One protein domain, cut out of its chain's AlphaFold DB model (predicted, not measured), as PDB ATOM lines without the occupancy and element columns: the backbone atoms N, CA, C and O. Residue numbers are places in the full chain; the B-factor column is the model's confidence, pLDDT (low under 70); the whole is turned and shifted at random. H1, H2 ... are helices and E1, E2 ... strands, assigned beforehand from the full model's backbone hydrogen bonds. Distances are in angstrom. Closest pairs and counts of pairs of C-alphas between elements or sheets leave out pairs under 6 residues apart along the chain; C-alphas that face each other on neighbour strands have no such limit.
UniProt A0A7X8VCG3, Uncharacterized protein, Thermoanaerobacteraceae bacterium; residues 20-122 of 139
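This is residues 20 to 122 of the 139 residues of an uncharacterized protein of Thermoanaerobacteraceae bacterium (UniProt A0A7X8VCG3). One sheet of seven strands curls round into a small, nearly closed barrel, its edge strands E8 and E9 joined where E8 runs on into E9. The little hairpin of E1 and E2 covers one end of this barrel, while the short helix H1, between E5 and E6 along the chain, is on the sheet, its centre the farthest of the elements' centres from the mean of the C-alphas, at 16.7 A. The printed part has 103 residues with nine named strands and one named helix, in the order E1 E2 E3 E4 E5 H1 E6 E7 E8 E9; the sheet runs E8 E7 E6 E5 E4 E3 E9, all antiparallel. The class is mostly strand, and the whole is compact, with a radius of gyration of the C-alphas of 13.0 A and spans of 39 by 33 by 31 A.

Begin at E1, residues 24 to 26, and E2, residues 29 to 31, an antiparallel hairpin with N 26 and O 29 at 2.9 A. Next find E3, residues 36 to 41, and E4, residues 57 to 65, a hairpin with N 37 and O 57 at 2.8 A; E4 bends by 56 degrees at residue 60. The closest C-alphas of E2 and E4, those of Ile 31 and Tyr 59, are 7.6 A apart. E5, residues 71 to 78, follows, with N 60 and O 75 at 2.9 A; E3 E4 E5 is a meander, each strand the antiparallel neighbour of the one before. H1, residues 82 to 86, is on the sheet at a height of 8.0 A, and its one O i to N i+4 pair is within hydrogen-bond range. E6, residues 89 to 97, has N 76 and O 91 at 2.9 A beside E5. E7, residues 100 to 104, has N 94 and O 102 at 2.9 A beside E6, and E8, residues 111 to 115, has N 103 and O 112 at 2.8 A beside E7; E6 E7 E8 is a second meander. E8 runs on at 82 degrees into E9, residues 118 to 121, which has N 38 and O 120 at 3.0 A beside E3.

Find C-alpha 24 at (-43.885, -36.209, -21.702), where E1 begins. E3 measures 15.0 A from first to last C-alpha, E4 22.3 A, E5 22.9 A and E6 23.3 A. E9 ends at C-alpha 121, at (-49.216, -43.821, -11.790).

The two C-alphas farthest apart, those of Gly 53 and Lys 67, are 39.7 A apart. The printed part has no cut; its long link, residues 42 to 56, joins E3 to E4. Look for low confidence at residues 66 to 71 and 105 to 110, under 70; the mean pLDDT of the printed part is 85.9.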
ATOM      1  N   ASP A  20     -35.370 -40.182 -27.083       90.88
ATOM      2  CA  ASP A  20     -35.529 -38.934 -26.356       90.88
ATOM      3  C   ASP A  20     -36.058 -39.232 -24.949       90.88
ATOM      4  O   ASP A  20     -37.117 -39.833 -24.772       90.88
ATOM      5  N   LEU A  21     -35.295 -38.813 -23.944       93.75
ATOM      6  CA  LEU A  21     -35.571 -39.052 -22.529       93.75
ATOM      7  C   LEU A  21     -36.262 -37.858 -21.852       93.75
ATOM      8  O   LEU A  21     -36.412 -37.844 -20.627       93.75
ATOM      9  N   ASN A  22     -36.658 -36.842 -22.625       94.06
ATOM     10  CA  ASN A  22     -37.407 -35.706 -22.110       94.06
ATOM     11  C   ASN A  22     -38.751 -36.154 -21.505       94.06
ATOM     12  O   ASN A  22     -39.404 -37.054 -22.036       94.06
ATOM     13  N   PRO A  23     -39.210 -35.514 -20.414       96.12
ATOM     14  CA  PRO A  23     -40.531 -35.785 -19.863       96.12
ATOM     15  C   PRO A  23     -41.652 -35.524 -20.877       96.12
ATOM     16  O   PRO A  23     -41.616 -34.538 -21.614       96.12
ATOM     17  N   VAL A  24     -42.698 -36.350 -20.845       95.38
ATOM     18  CA  VAL A  24     -43.885 -36.209 -21.702       95.38
ATOM     19  C   VAL A  24     -45.135 -35.986 -20.857       95.38
ATOM     20  O   VAL A  24     -45.269 -36.510 -19.751       95.38
ATOM     21  N   ARG A  25     -46.071 -35.180 -21.364       96.81
ATOM     22  CA  ARG A  25     -47.369 -34.979 -20.716       96.81
ATOM     23  C   ARG A  25     -48.359 -36.026 -21.212       96.81
ATOM     24  O   ARG A  25     -48.683 -36.022 -22.395       96.81
ATOM     25  N   LEU A  26     -48.876 -36.853 -20.305       96.38
ATOM     26  CA  LEU A  26     -49.983 -37.769 -20.561       96.38
ATOM     27  C   LEU A  26     -51.168 -37.393 -19.671       96.38
ATOM     28  O   LEU A  26     -51.144 -37.575 -18.452       96.38
ATOM     29  N   GLY A  27     -52.193 -36.824 -20.292       95.75
ATOM     30  CA  GLY A  27     -53.363 -36.299 -19.613       95.75
ATOM     31  C   GLY A  27     -52.976 -35.251 -18.563       95.75
ATOM     32  O   GLY A  27     -52.284 -34.273 -18.882       95.75
ATOM     33  N   PRO A  28     -53.393 -35.435 -17.298       95.31
ATOM     34  CA  PRO A  28     -53.074 -34.502 -16.224       95.31
ATOM     35  C   PRO A  28     -51.636 -34.629 -15.695       95.31
ATOM     36  O   PRO A  28     -51.203 -33.763 -14.935       95.31
ATOM     37  N   PHE A  29     -50.873 -35.653 -16.096       97.25
ATOM     38  CA  PHE A  29     -49.552 -35.930 -15.534       97.25
ATOM     39  C   PHE A  29     -48.412 -35.594 -16.493       97.25
ATOM     40  O   PHE A  29     -48.524 -35.726 -17.709       97.25
ATOM     41  N   ILE A  30     -47.280 -35.188 -15.917       97.44
ATOM     42  CA  ILE A  30     -45.985 -35.158 -16.597       97.44
ATOM     43  C   ILE A  30     -45.218 -36.381 -16.112       97.44
ATOM     44  O   ILE A  30     -44.961 -36.509 -14.915       97.44
ATOM     45  N   ILE A  31     -44.873 -37.274 -17.031       96.19
ATOM     46  CA  ILE A  31     -44.143 -38.503 -16.734       96.19
ATOM     47  C   ILE A  31     -42.702 -38.392 -17.235       96.19
ATOM     48  O   ILE A  31     -42.428 -37.761 -18.255       96.19
ATOM     49  N   LYS A  32     -41.775 -38.999 -16.498       96.62
ATOM     50  CA  LYS A  32     -40.334 -39.063 -16.806       96.62
ATOM     51  C   LYS A  32     -39.885 -40.520 -16.940       96.62
ATOM     52  O   LYS A  32     -40.585 -41.376 -16.388       96.62
ATOM     53  N   PRO A  33     -38.768 -40.828 -17.620       95.62
ATOM     54  CA  PRO A  33     -38.278 -42.201 -17.706       95.62
ATOM     55  C   PRO A  33     -38.228 -42.882 -16.331       95.62
ATOM     56  O   PRO A  33     -37.869 -42.242 -15.336       95.62
ATOM     57  N   GLY A  34     -38.677 -44.136 -16.258       93.75
ATOM     58  CA  GLY A  34     -38.876 -44.868 -15.001       93.75
ATOM     59  C   GLY A  34     -40.262 -44.698 -14.361       93.75
ATOM     60  O   GLY A  34     -40.588 -45.394 -13.402       93.75
ATOM     61  N   THR A  35     -41.111 -43.787 -14.854       96.00
ATOM     62  CA  THR A  35     -42.483 -43.652 -14.328       96.00
ATOM     63  C   THR A  35     -43.306 -44.873 -14.713       96.00
ATOM     64  O   THR A  35     -43.446 -45.174 -15.899       96.00
ATOM     65  N   CYS A  36     -43.885 -45.536 -13.716       94.44
ATOM     66  CA  CYS A  36     -44.709 -46.721 -13.908       94.44
ATOM     67  C   CYS A  36     -46.188 -46.351 -14.007       94.44
ATOM     68  O   CYS A  36     -46.706 -45.624 -13.159       94.44
ATOM     69  N   ILE A  37     -46.873 -46.879 -15.017       93.75
ATOM     70  CA  ILE A  37     -48.308 -46.714 -15.229       93.75
ATOM     71  C   ILE A  37     -48.985 -48.079 -15.327       93.75
ATOM     72  O   ILE A  37     -48.441 -49.011 -15.918       93.75
ATOM     73  N   ARG A  38     -50.185 -48.204 -14.760       90.38
ATOM     74  CA  ARG A  38     -51.012 -49.414 -14.922       90.38
ATOM     75  C   ARG A  38     -52.150 -49.199 -15.907       90.38
ATOM     76  O   ARG A  38     -52.490 -50.102 -16.665       90.38
ATOM     77  N   TYR A  39     -52.687 -47.987 -15.918       92.19
ATOM     78  CA  TYR A  39     -53.861 -47.626 -16.688       92.19
ATOM     79  C   TYR A  39     -53.684 -46.257 -17.347       92.19
ATOM     80  O   TYR A  39     -53.124 -45.333 -16.750       92.19
ATOM     81  N   MET A  40     -54.202 -46.118 -18.565       94.81
ATOM     82  CA  MET A  40     -54.380 -44.841 -19.254       94.81
ATOM     83  C   MET A  40     -55.628 -44.885 -20.141       94.81
ATOM     84  O   MET A  40     -55.774 -45.786 -20.964       94.81
ATOM     85  N   GLY A  41     -56.542 -43.931 -19.987       95.00
ATOM     86  CA  GLY A  41     -57.837 -43.993 -20.662       95.00
ATOM     87  C   GLY A  41     -58.895 -43.075 -20.063       95.00
ATOM     88  O   GLY A  41     -58.594 -42.183 -19.277       95.00
ATOM     89  N   ASP A  42     -60.149 -43.308 -20.434       93.31
ATOM     90  CA  ASP A  42     -61.320 -42.511 -20.037       93.31
ATOM     91  C   ASP A  42     -62.410 -43.350 -19.343       93.31
ATOM     92  O   ASP A  42     -63.586 -42.986 -19.296       93.31
ATOM     93  N   GLY A  43     -62.040 -44.537 -18.872       88.00
ATOM     94  CA  GLY A  43     -62.935 -45.527 -18.276       88.00
ATOM     95  C   GLY A  43     -63.626 -46.445 -19.288       88.00
ATOM     96  O   GLY A  43     -64.192 -47.463 -18.892       88.00
ATOM     97  N   ARG A  44     -63.590 -46.154 -20.598       85.06
ATOM     98  CA  ARG A  44     -64.223 -47.006 -21.617       85.06
ATOM     99  C   ARG A  44     -63.221 -48.005 -22.172       85.06
ATOM    100  O   ARG A  44     -62.184 -47.621 -22.703       85.06
ATOM    101  N   GLN A  45     -63.576 -49.289 -22.155       80.19
ATOM    102  CA  GLN A  45     -62.705 -50.394 -22.583       80.19
ATOM    103  C   GLN A  45     -62.056 -50.183 -23.967       80.19
ATOM    104  O   GLN A  45     -60.883 -50.482 -24.164       80.19
ATOM    105  N   HIS A  46     -62.799 -49.642 -24.935       81.62
ATOM    106  CA  HIS A  46     -62.310 -49.413 -26.299       81.62
ATOM    107  C   HIS A  46     -61.554 -48.087 -26.478       81.62
ATOM    108  O   HIS A  46     -61.137 -47.792 -27.592       81.62
ATOM    109  N   ARG A  47     -61.394 -47.282 -25.421       85.62
ATOM    110  CA  ARG A  47     -60.635 -46.018 -25.431       85.62
ATOM    111  C   ARG A  47     -59.609 -45.920 -24.307       85.62
ATOM    112  O   ARG A  47     -59.129 -44.839 -23.975       85.62
ATOM    113  N   SER A  48     -59.289 -47.070 -23.729       89.31
ATOM    114  CA  SER A  48     -58.414 -47.202 -22.575       89.31
ATOM    115  C   SER A  48     -57.416 -48.325 -22.800       89.31
ATOM    116  O   SER A  48     -57.627 -49.219 -23.624       89.31
ATOM    117  N   PHE A  49     -56.303 -48.264 -22.092       87.88
ATOM    118  CA  PHE A  49     -55.309 -49.313 -21.998       87.88
ATOM    119  C   PHE A  49     -55.070 -49.602 -20.520       87.88
ATOM    120  O   PHE A  49     -54.880 -48.681 -19.729       87.88
ATOM    121  N   GLU A  50     -55.069 -50.882 -20.176       87.00
ATOM    122  CA  GLU A  50     -54.875 -51.375 -18.819       87.00
ATOM    123  C   GLU A  50     -53.963 -52.600 -18.880       87.00
ATOM    124  O   GLU A  50     -54.186 -53.505 -19.691       87.00
ATOM    125  N   MET A  51     -52.918 -52.602 -18.055       81.19
ATOM    126  CA  MET A  51     -52.094 -53.786 -17.833       81.19
ATOM    127  C   MET A  51     -52.863 -54.789 -16.981       81.19
ATOM    128  O   MET A  51     -53.485 -54.407 -15.995       81.19
ATOM    129  N   ASP A  52     -52.791 -56.070 -17.338       74.31
ATOM    130  CA  ASP A  52     -53.472 -57.104 -16.560       74.31
ATOM    131  C   ASP A  52     -52.803 -57.326 -15.191       74.31
ATOM    132  O   ASP A  52     -51.587 -57.190 -15.040       74.31
ATOM    133  N   GLY A  53     -53.603 -57.710 -14.198       73.75
ATOM    134  CA  GLY A  53     -53.153 -58.152 -12.880       73.75
ATOM    135  C   GLY A  53     -52.146 -57.232 -12.180       73.75
ATOM    136  O   GLY A  53     -52.385 -56.050 -11.943       73.75
ATOM    137  N   GLU A  54     -51.016 -57.818 -11.776       77.69
ATOM    138  CA  GLU A  54     -49.969 -57.159 -10.986       77.69
ATOM    139  C   GLU A  54     -48.872 -56.535 -11.867       77.69
ATOM    140  O   GLU A  54     -47.779 -56.308 -11.373       77.69
ATOM    141  N   TYR A  55     -49.102 -56.269 -13.157       84.50
ATOM    142  CA  TYR A  55     -48.079 -55.673 -14.028       84.50
ATOM    143  C   TYR A  55     -48.212 -54.146 -14.141       84.50
ATOM    144  O   TYR A  55     -49.250 -53.548 -13.841       84.50
ATOM    145  N   ALA A  56     -47.135 -53.502 -14.592       89.81
ATOM    146  CA  ALA A  56     -47.097 -52.085 -14.930       89.81
ATOM    147  C   ALA A  56     -46.189 -51.850 -16.145       89.81
ATOM    148  O   ALA A  56     -45.249 -52.607 -16.395       89.81
ATOM    149  N   LEU A  57     -46.478 -50.785 -16.889       90.69
ATOM    150  CA  LEU A  57     -45.618 -50.264 -17.940       90.69
ATOM    151  C   LEU A  57     -44.719 -49.170 -17.377       90.69
ATOM    152  O   LEU A  57     -45.203 -48.190 -16.822       90.69
ATOM    153  N   GLU A  58     -43.418 -49.312 -17.564       92.94
ATOM    154  CA  GLU A  58     -42.433 -48.290 -17.247       92.94
ATOM    155  C   GLU A  58     -42.153 -47.448 -18.492       92.94
ATOM    156  O   GLU A  58     -41.784 -47.976 -19.542       92.94
ATOM    157  N   TYR A  59     -42.324 -46.132 -18.390       95.12
ATOM    158  CA  TYR A  59     -41.996 -45.217 -19.478       95.12
ATOM    159  C   TYR A  59     -40.489 -45.217 -19.754       95.12
ATOM    160  O   TYR A  59     -39.695 -44.914 -18.863       95.12
ATOM    161  N   ALA A  60     -40.109 -45.530 -20.994       92.88
ATOM    162  CA  ALA A  60     -38.716 -45.651 -21.422       92.88
ATOM    163  C   ALA A  60     -38.208 -44.402 -22.159       92.88
ATOM    164  O   ALA A  60     -37.040 -44.041 -22.035       92.88
ATOM    165  N   GLY A  61     -39.075 -43.726 -22.916       93.44
ATOM    166  CA  GLY A  61     -38.712 -42.542 -23.696       93.44
ATOM    167  C   GLY A  61     -39.598 -42.346 -24.922       93.44
ATOM    168  O   GLY A  61     -40.569 -43.075 -25.139       93.44
ATOM    169  N   MET A  62     -39.277 -41.337 -25.726       91.00
ATOM    170  CA  MET A  62     -39.916 -41.082 -27.014       91.00
ATOM    171  C   MET A  62     -38.998 -41.447 -28.177       91.00
ATOM    172  O   MET A  62     -37.794 -41.201 -28.143       91.00
ATOM    173  N   LEU A  63     -39.591 -41.998 -29.232       87.81
ATOM    174  CA  LEU A  63     -38.951 -42.170 -30.526       87.81
ATOM    175  C   LEU A  63     -39.566 -41.182 -31.516       87.81
ATOM    176  O   LEU A  63     -40.785 -41.168 -31.713       87.81
ATOM    177  N   TRP A  64     -38.706 -40.386 -32.138       82.69
ATOM    178  CA  TRP A  64     -39.063 -39.376 -33.127       82.69
ATOM    179  C   TRP A  64     -38.626 -39.855 -34.511       82.69
ATOM    180  O   TRP A  64     -37.471 -40.241 -34.692       82.69
ATOM    181  N   PHE A  65     -39.532 -39.858 -35.486       76.12
ATOM    182  CA  PHE A  65     -39.226 -40.265 -36.858       76.12
ATOM    183  C   PHE A  65     -39.884 -39.341 -37.892       76.12
ATOM    184  O   PHE A  65     -40.865 -38.641 -37.629       76.12
ATOM    185  N   GLY A  66     -39.301 -39.320 -39.094       67.00
ATOM    186  CA  GLY A  66     -39.647 -38.382 -40.168       67.00
ATOM    187  C   GLY A  66     -38.791 -37.109 -40.156       67.00
ATOM    188  O   GLY A  66     -38.145 -36.784 -39.164       67.00
ATOM    189  N   LYS A  67     -38.770 -36.374 -41.277       60.12
ATOM    190  CA  LYS A  67     -37.899 -35.191 -41.456       60.12
ATOM    191  C   LYS A  67     -38.213 -34.034 -40.495       60.12
ATOM    192  O   LYS A  67     -37.334 -33.214 -40.261       60.12
ATOM    193  N   ASN A  68     -39.425 -33.999 -39.930       66.94
ATOM    194  CA  ASN A  68     -39.895 -32.950 -39.021       66.94
ATOM    195  C   ASN A  68     -40.540 -33.508 -37.742       66.94
ATOM    196  O   ASN A  68     -41.442 -32.866 -37.209       66.94
ATOM    197  N   ASN A  69     -40.139 -34.694 -37.260       66.62
ATOM    198  CA  ASN A  69     -40.750 -35.289 -36.058       66.62
ATOM    199  C   ASN A  69     -42.278 -35.482 -36.204       66.62
ATOM    200  O   ASN A  69     -43.063 -35.257 -35.281       66.62
ATOM    201  N   GLU A  70     -42.705 -35.837 -37.418       62.81
ATOM    202  CA  GLU A  70     -44.121 -35.963 -37.792       62.81
ATOM    203  C   GLU A  70     -44.762 -37.200 -37.177       62.81
ATOM    204  O   GLU A  70     -45.977 -37.243 -36.981       62.81
ATOM    205  N   PHE A  71     -43.948 -38.195 -36.840       65.81
ATOM    206  CA  PHE A  71     -44.419 -39.400 -36.204       65.81
ATOM    207  C   PHE A  71     -43.645 -39.651 -34.919       65.81
ATOM    208  O   PHE A  71     -42.420 -39.784 -34.911       65.81
ATOM    209  N   ASN A  72     -44.405 -39.724 -33.830       84.81
ATOM    210  CA  ASN A  72     -43.874 -39.732 -32.477       84.81
ATOM    211  C   ASN A  72     -44.437 -40.941 -31.764       84.81
ATOM    212  O   ASN A  72     -45.645 -41.180 -31.797       84.81
ATOM    213  N   ARG A  73     -43.569 -41.716 -31.129       88.19
ATOM    214  CA  ARG A  73     -43.964 -42.878 -30.340       88.19
ATOM    215  C   ARG A  73     -43.533 -42.681 -28.903       88.19
ATOM    216  O   ARG A  73     -42.366 -42.407 -28.652       88.19
ATOM    217  N   VAL A  74     -44.462 -42.848 -27.971       92.75
ATOM    218  CA  VAL A  74     -44.134 -43.066 -26.560       92.75
ATOM    219  C   VAL A  74     -43.864 -44.553 -26.387       92.75
ATOM    220  O   VAL A  74     -44.663 -45.381 -26.838       92.75
ATOM    221  N   LEU A  75     -42.733 -44.884 -25.776       91.12
ATOM    222  CA  LEU A  75     -42.282 -46.255 -25.595       91.12
ATOM    223  C   LEU A  75     -42.283 -46.631 -24.120       91.12
ATOM    224  O   LEU A  75     -41.864 -45.849 -23.262       91.12
ATOM    225  N   PHE A  76     -42.751 -47.843 -23.847       91.19
ATOM    226  CA  PHE A  76     -42.827 -48.402 -22.507       91.19
ATOM    227  C   PHE A  76     -42.263 -49.818 -22.482       91.19
ATOM    228  O   PHE A  76     -42.534 -50.608 -23.380       91.19
ATOM    229  N   SER A  77     -41.524 -50.169 -21.439       88.94
ATOM    230  CA  SER A  77     -41.141 -51.554 -21.143       88.94
ATOM    231  C   SER A  77     -42.038 -52.119 -20.044       88.94
ATOM    232  O   SER A  77     -42.630 -51.361 -19.278       88.94
ATOM    233  N   VAL A  78     -42.119 -53.442 -19.905       86.50
ATOM    234  CA  VAL A  78     -42.742 -54.031 -18.708       86.50
ATOM    235  C   VAL A  78     -41.823 -53.776 -17.510       86.50
ATOM    236  O   VAL A  78     -40.627 -54.054 -17.588       86.50
ATOM    237  N   TYR A  79     -42.364 -53.210 -16.432       87.88
ATOM    238  CA  TYR A  79     -41.606 -52.923 -15.211       87.88
ATOM    239  C   TYR A  79     -41.056 -54.210 -14.571       87.88
ATOM    240  O   TYR A  79     -41.746 -55.229 -14.575       87.88
ATOM    241  N   ASP A  80     -39.846 -54.135 -14.005       86.88
ATOM    242  CA  ASP A  80     -39.133 -55.227 -13.310       86.88
ATOM    243  C   ASP A  80     -38.727 -56.426 -14.193       86.88
ATOM    244  O   ASP A  80     -38.388 -57.506 -13.715       86.88
ATOM    245  N   PHE A  81     -38.729 -56.237 -15.515       83.50
ATOM    246  CA  PHE A  81     -38.256 -57.231 -16.479       83.50
ATOM    247  C   PHE A  81     -37.188 -56.629 -17.397       83.50
ATOM    248  O   PHE A  81     -37.444 -56.338 -18.569       83.50
ATOM    249  N   ASP A  82     -35.973 -56.474 -16.862       81.62
ATOM    250  CA  ASP A  82     -34.831 -55.853 -17.555       81.62
ATOM    251  C   ASP A  82     -34.514 -56.500 -18.908       81.62
ATOM    252  O   ASP A  82     -34.178 -55.795 -19.857       81.62
ATOM    253  N   TYR A  83     -34.767 -57.807 -19.053       80.44
ATOM    254  CA  TYR A  83     -34.638 -58.522 -20.326       80.44
ATOM    255  C   TYR A  83     -35.340 -57.808 -21.497       80.44
ATOM    256  O   TYR A  83     -34.819 -57.825 -22.612       80.44
ATOM    257  N   PHE A  84     -36.494 -57.159 -21.290       80.50
ATOM    258  CA  PHE A  84     -37.150 -56.419 -22.376       80.50
ATOM    259  C   PHE A  84     -36.351 -55.193 -22.796       80.50
ATOM    260  O   PHE A  84     -36.164 -54.984 -23.990       80.50
ATOM    261  N   LYS A  85     -35.833 -54.420 -21.839       77.38
ATOM    262  CA  LYS A  85     -35.005 -53.244 -22.130       77.38
ATOM    263  C   LYS A  85     -33.685 -53.654 -22.783       77.38
ATOM    264  O   LYS A  85     -33.314 -53.064 -23.793       77.38
ATOM    265  N   ASP A  86     -33.043 -54.701 -22.264       80.31
ATOM    266  CA  ASP A  86     -31.770 -55.233 -22.767       80.31
ATOM    267  C   ASP A  86     -31.868 -55.727 -24.217       80.31
ATOM    268  O   ASP A  86     -30.899 -55.659 -24.969       80.31
ATOM    269  N   ASN A  87     -33.052 -56.195 -24.624       75.94
ATOM    270  CA  ASN A  87     -33.340 -56.637 -25.989       75.94
ATOM    271  C   ASN A  87     -34.091 -55.579 -26.815       75.94
ATOM    272  O   ASN A  87     -34.637 -55.898 -27.871       75.94
ATOM    273  N   SER A  88     -34.143 -54.327 -26.348       76.75
ATOM    274  CA  SER A  88     -34.815 -53.212 -27.024       76.75
ATOM    275  C   SER A  88     -36.295 -53.461 -27.354       76.75
ATOM    276  O   SER A  88     -36.792 -52.959 -28.359       76.75
ATOM    277  N   LEU A  89     -37.010 -54.224 -26.525       79.25
ATOM    278  CA  LEU A  89     -38.408 -54.610 -26.712       79.25
ATOM    279  C   LEU A  89     -39.348 -53.673 -25.942       79.25
ATOM    280  O   LEU A  89     -39.360 -53.660 -24.710       79.25
ATOM    281  N   TYR A  90     -40.190 -52.931 -26.664       83.25
ATOM    282  CA  TYR A  90     -41.085 -51.928 -26.082       83.25
ATOM    283  C   TYR A  90     -42.528 -52.062 -26.569       83.25
ATOM    284  O   TYR A  90     -42.792 -52.362 -27.731       83.25
ATOM    285  N   TYR A  91     -43.478 -51.736 -25.699       84.38
ATOM    286  CA  TYR A  91     -44.821 -51.329 -26.089       84.38
ATOM    287  C   TYR A  91     -44.763 -49.932 -26.695       84.38
ATOM    288  O   TYR A  91     -44.193 -49.017 -26.097       84.38
ATOM    289  N   SER A  92     -45.379 -49.755 -27.861       85.69
ATOM    290  CA  SER A  92     -45.400 -48.475 -28.553       85.69
ATOM    291  C   SER A  92     -46.803 -47.909 -28.706       85.69
ATOM    292  O   SER A  92     -47.732 -48.577 -29.158       85.69
ATOM    293  N   PHE A  93     -46.920 -46.625 -28.384       89.25
ATOM    294  CA  PHE A  93     -48.124 -45.830 -28.560       89.25
ATOM    295  C   PHE A  93     -47.782 -44.626 -29.423       89.25
ATOM    296  O   PHE A  93     -46.821 -43.912 -29.134       89.25
ATOM    297  N   VAL A  94     -48.560 -44.368 -30.471       89.50
ATOM    298  CA  VAL A  94     -48.389 -43.147 -31.260       89.50
ATOM    299  C   VAL A  94     -48.833 -41.968 -30.403       89.50
ATOM    300  O   VAL A  94     -49.969 -41.923 -29.933       89.50
ATOM    301  N   TYR A  95     -47.934 -41.017 -30.191       91.88
ATOM    302  CA  TYR A  95     -48.205 -39.797 -29.452       91.88
ATOM    303  C   TYR A  95     -48.849 -38.770 -30.378       91.88
ATOM    304  O   TYR A  95     -48.165 -38.153 -31.196       91.88
ATOM    305  N   VAL A  96     -50.161 -38.576 -30.245       91.50
ATOM    306  CA  VAL A  96     -50.875 -37.546 -31.008       91.50
ATOM    307  C   VAL A  96     -50.714 -36.199 -30.309       91.50
ATOM    308  O   VAL A  96     -50.292 -35.218 -30.913       91.50
ATOM    309  N   ASN A  97     -51.054 -36.148 -29.019       93.31
ATOM    310  CA  ASN A  97     -50.850 -34.994 -28.148       93.31
ATOM    311  C   ASN A  97     -51.062 -35.395 -26.679       93.31
ATOM    312  O   ASN A  97     -51.388 -36.537 -26.366       93.31
ATOM    313  N   SER A  98     -50.966 -34.423 -25.768       95.25
ATOM    314  CA  SER A  98     -51.123 -34.663 -24.326       95.25
ATOM    315  C   SER A  98     -52.462 -35.268 -23.884       95.25
ATOM    316  O   SER A  98     -52.568 -35.698 -22.747       95.25
ATOM    317  N   LYS A  99     -53.492 -35.295 -24.735       96.94
ATOM    318  CA  LYS A  99     -54.823 -35.835 -24.422       96.94
ATOM    319  C   LYS A  99     -55.105 -37.169 -25.110       96.94
ATOM    320  O   LYS A  99     -56.140 -37.766 -24.832       96.94
ATOM    321  N   MET A 100     -54.247 -37.614 -26.028       94.69
ATOM    322  CA  MET A 100     -54.552 -38.759 -26.879       94.69
ATOM    323  C   MET A 100     -53.300 -39.517 -27.313       94.69
ATOM    324  O   MET A 100     -52.345 -38.929 -27.827       94.69
ATOM    325  N   LEU A 101     -53.370 -40.840 -27.190       93.50
ATOM    326  CA  LEU A 101     -52.472 -41.772 -27.869       93.50
ATOM    327  C   LEU A 101     -53.251 -42.592 -28.894       93.50
ATOM    328  O   LEU A 101     -54.448 -42.815 -28.717       93.50
ATOM    329  N   TRP A 102     -52.569 -43.111 -29.912       89.81
ATOM    330  CA  TRP A 102     -53.099 -44.217 -30.705       89.81
ATOM    331  C   TRP A 102     -52.374 -45.511 -30.399       89.81
ATOM    332  O   TRP A 102     -51.146 -45.577 -30.338       89.81
ATOM    333  N   LEU A 103     -53.173 -46.557 -30.268       85.19
ATOM    334  CA  LEU A 103     -52.722 -47.922 -30.167       85.19
ATOM    335  C   LEU A 103     -52.928 -48.615 -31.512       85.19
ATOM    336  O   LEU A 103     -54.066 -48.770 -31.963       85.19
ATOM    337  N   LYS A 104     -51.839 -49.018 -32.164       73.94
ATOM    338  CA  LYS A 104     -51.896 -49.758 -33.427       73.94
ATOM    339  C   LYS A 104     -51.936 -51.262 -33.151       73.94
ATOM    340  O   LYS A 104     -51.063 -51.784 -32.470       73.94
ATOM    341  N   ARG A 105     -52.928 -51.957 -33.716       65.81
ATOM    342  CA  ARG A 105     -53.139 -53.403 -33.551       65.81
ATOM    343  C   ARG A 105     -52.463 -54.206 -34.668       65.81
ATOM    344  O   ARG A 105     -53.064 -54.382 -35.726       65.81
ATOM    345  N   GLY A 106     -51.259 -54.727 -34.419       55.81
ATOM    346  CA  GLY A 106     -50.602 -55.775 -35.227       55.81
ATOM    347  C   GLY A 106     -50.555 -55.562 -36.757       55.81
ATOM    348  O   GLY A 106     -50.758 -54.462 -37.271       55.81
ATOM    349  N   LYS A 107     -50.269 -56.636 -37.514       48.56
ATOM    350  CA  LYS A 107     -50.160 -56.600 -38.993       48.56
ATOM    351  C   LYS A 107     -51.503 -56.497 -39.721       48.56
ATOM    352  O   LYS A 107     -51.534 -56.072 -40.872       48.56
ATOM    353  N   HIS A 108     -52.605 -56.877 -39.074       52.03
ATOM    354  CA  HIS A 108     -53.929 -56.925 -39.707       52.03
ATOM    355  C   HIS A 108     -54.650 -55.574 -39.779       52.03
ATOM    356  O   HIS A 108     -55.716 -55.495 -40.382       52.03
ATOM    357  N   GLY A 109     -54.039 -54.510 -39.253       56.09
ATOM    358  CA  GLY A 109     -54.522 -53.148 -39.431       56.09
ATOM    359  C   GLY A 109     -55.653 -52.799 -38.469       56.09
ATOM    360  O   GLY A 109     -56.661 -53.488 -38.340       56.09
ATOM    361  N   GLY A 110     -55.468 -51.689 -37.771       68.94
ATOM    362  CA  GLY A 110     -56.434 -51.145 -36.833       68.94
ATOM    363  C   GLY A 110     -55.732 -50.163 -35.916       68.94
ATOM    364  O   GLY A 110     -54.627 -50.431 -35.444       68.94
ATOM    365  N   MET A 111     -56.357 -49.017 -35.685       78.31
ATOM    366  CA  MET A 111     -55.902 -48.044 -34.701       78.31
ATOM    367  C   MET A 111     -57.030 -47.797 -33.715       78.31
ATOM    368  O   MET A 111     -58.200 -47.752 -34.096       78.31
ATOM    369  N   ARG A 112     -56.665 -47.683 -32.445       84.31
ATOM    370  CA  ARG A 112     -57.579 -47.375 -31.356       84.31
ATOM    371  C   ARG A 112     -57.106 -46.119 -30.653       84.31
ATOM    372  O   ARG A 112     -55.949 -46.050 -30.245       84.31
ATOM    373  N   ASP A 113     -58.012 -45.170 -30.477       90.62
ATOM    374  CA  ASP A 113     -57.751 -43.993 -29.659       90.62
ATOM    375  C   ASP A 113     -57.671 -44.382 -28.186       90.62
ATOM    376  O   ASP A 113     -58.499 -45.144 -27.699       90.62
ATOM    377  N   ILE A 114     -56.701 -43.831 -27.467       92.44
ATOM    378  CA  ILE A 114     -56.630 -43.854 -26.010       92.44
ATOM    379  C   ILE A 114     -56.783 -42.413 -25.543       92.44
ATOM    380  O   ILE A 114     -55.912 -41.584 -25.812       92.44
ATOM    381  N   LEU A 115     -57.897 -42.102 -24.883       95.25
ATOM    382  CA  LEU A 115     -58.175 -40.751 -24.395       95.25
ATOM    383  C   LEU A 115     -57.611 -40.602 -22.987       95.25
ATOM    384  O   LEU A 115     -58.030 -41.299 -22.078       95.25
ATOM    385  N   LEU A 116     -56.648 -39.705 -22.799       96.44
ATOM    386  CA  LEU A 116     -55.871 -39.587 -21.564       96.44
ATOM    387  C   LEU A 116     -56.579 -38.709 -20.521       96.44
ATOM    388  O   LEU A 116     -56.064 -37.664 -20.126       96.44
ATOM    389  N   GLU A 117     -57.773 -39.104 -20.090       96.44
ATOM    390  CA  GLU A 117     -58.491 -38.413 -19.007       96.44
ATOM    391  C   GLU A 117     -58.030 -38.905 -17.628       96.44
ATOM    392  O   GLU A 117     -57.860 -38.117 -16.697       96.44
ATOM    393  N   ILE A 118     -57.756 -40.204 -17.526       95.75
ATOM    394  CA  ILE A 118     -57.286 -40.908 -16.340       95.75
ATOM    395  C   ILE A 118     -55.950 -41.565 -16.691       95.75
ATOM    396  O   ILE A 118     -55.821 -42.246 -17.709       95.75
ATOM    397  N   VAL A 119     -54.951 -41.371 -15.834       96.06
ATOM    398  CA  VAL A 119     -53.665 -42.076 -15.896       96.06
ATOM    399  C   VAL A 119     -53.311 -42.508 -14.482       96.06
ATOM    400  O   VAL A 119     -53.220 -41.678 -13.577       96.06
ATOM    401  N   GLU A 120     -53.117 -43.804 -14.282       94.94
ATOM    402  CA  GLU A 120     -52.802 -44.363 -12.971       94.94
ATOM    403  C   GLU A 120     -51.302 -44.599 -12.846       94.94
ATOM    404  O   GLU A 120     -50.764 -45.578 -13.370       94.94
ATOM    405  N   ILE A 121     -50.631 -43.685 -12.139       94.94
ATOM    406  CA  ILE A 121     -49.216 -43.821 -11.790       94.94
ATOM    407  C   ILE A 121     -49.083 -44.762 -10.596       94.94
ATOM    408  O   ILE A 121     -49.673 -44.535  -9.537       94.94
ATOM    409  N   VAL A 122     -48.251 -45.783 -10.756       92.25
ATOM    410  CA  VAL A 122     -47.937 -46.734  -9.696       92.25
ATOM    411  C   VAL A 122     -46.871 -46.135  -8.779       92.25
ATOM    412  O   VAL A 122     -45.811 -45.718  -9.243       92.25
TER     413      VAL A 122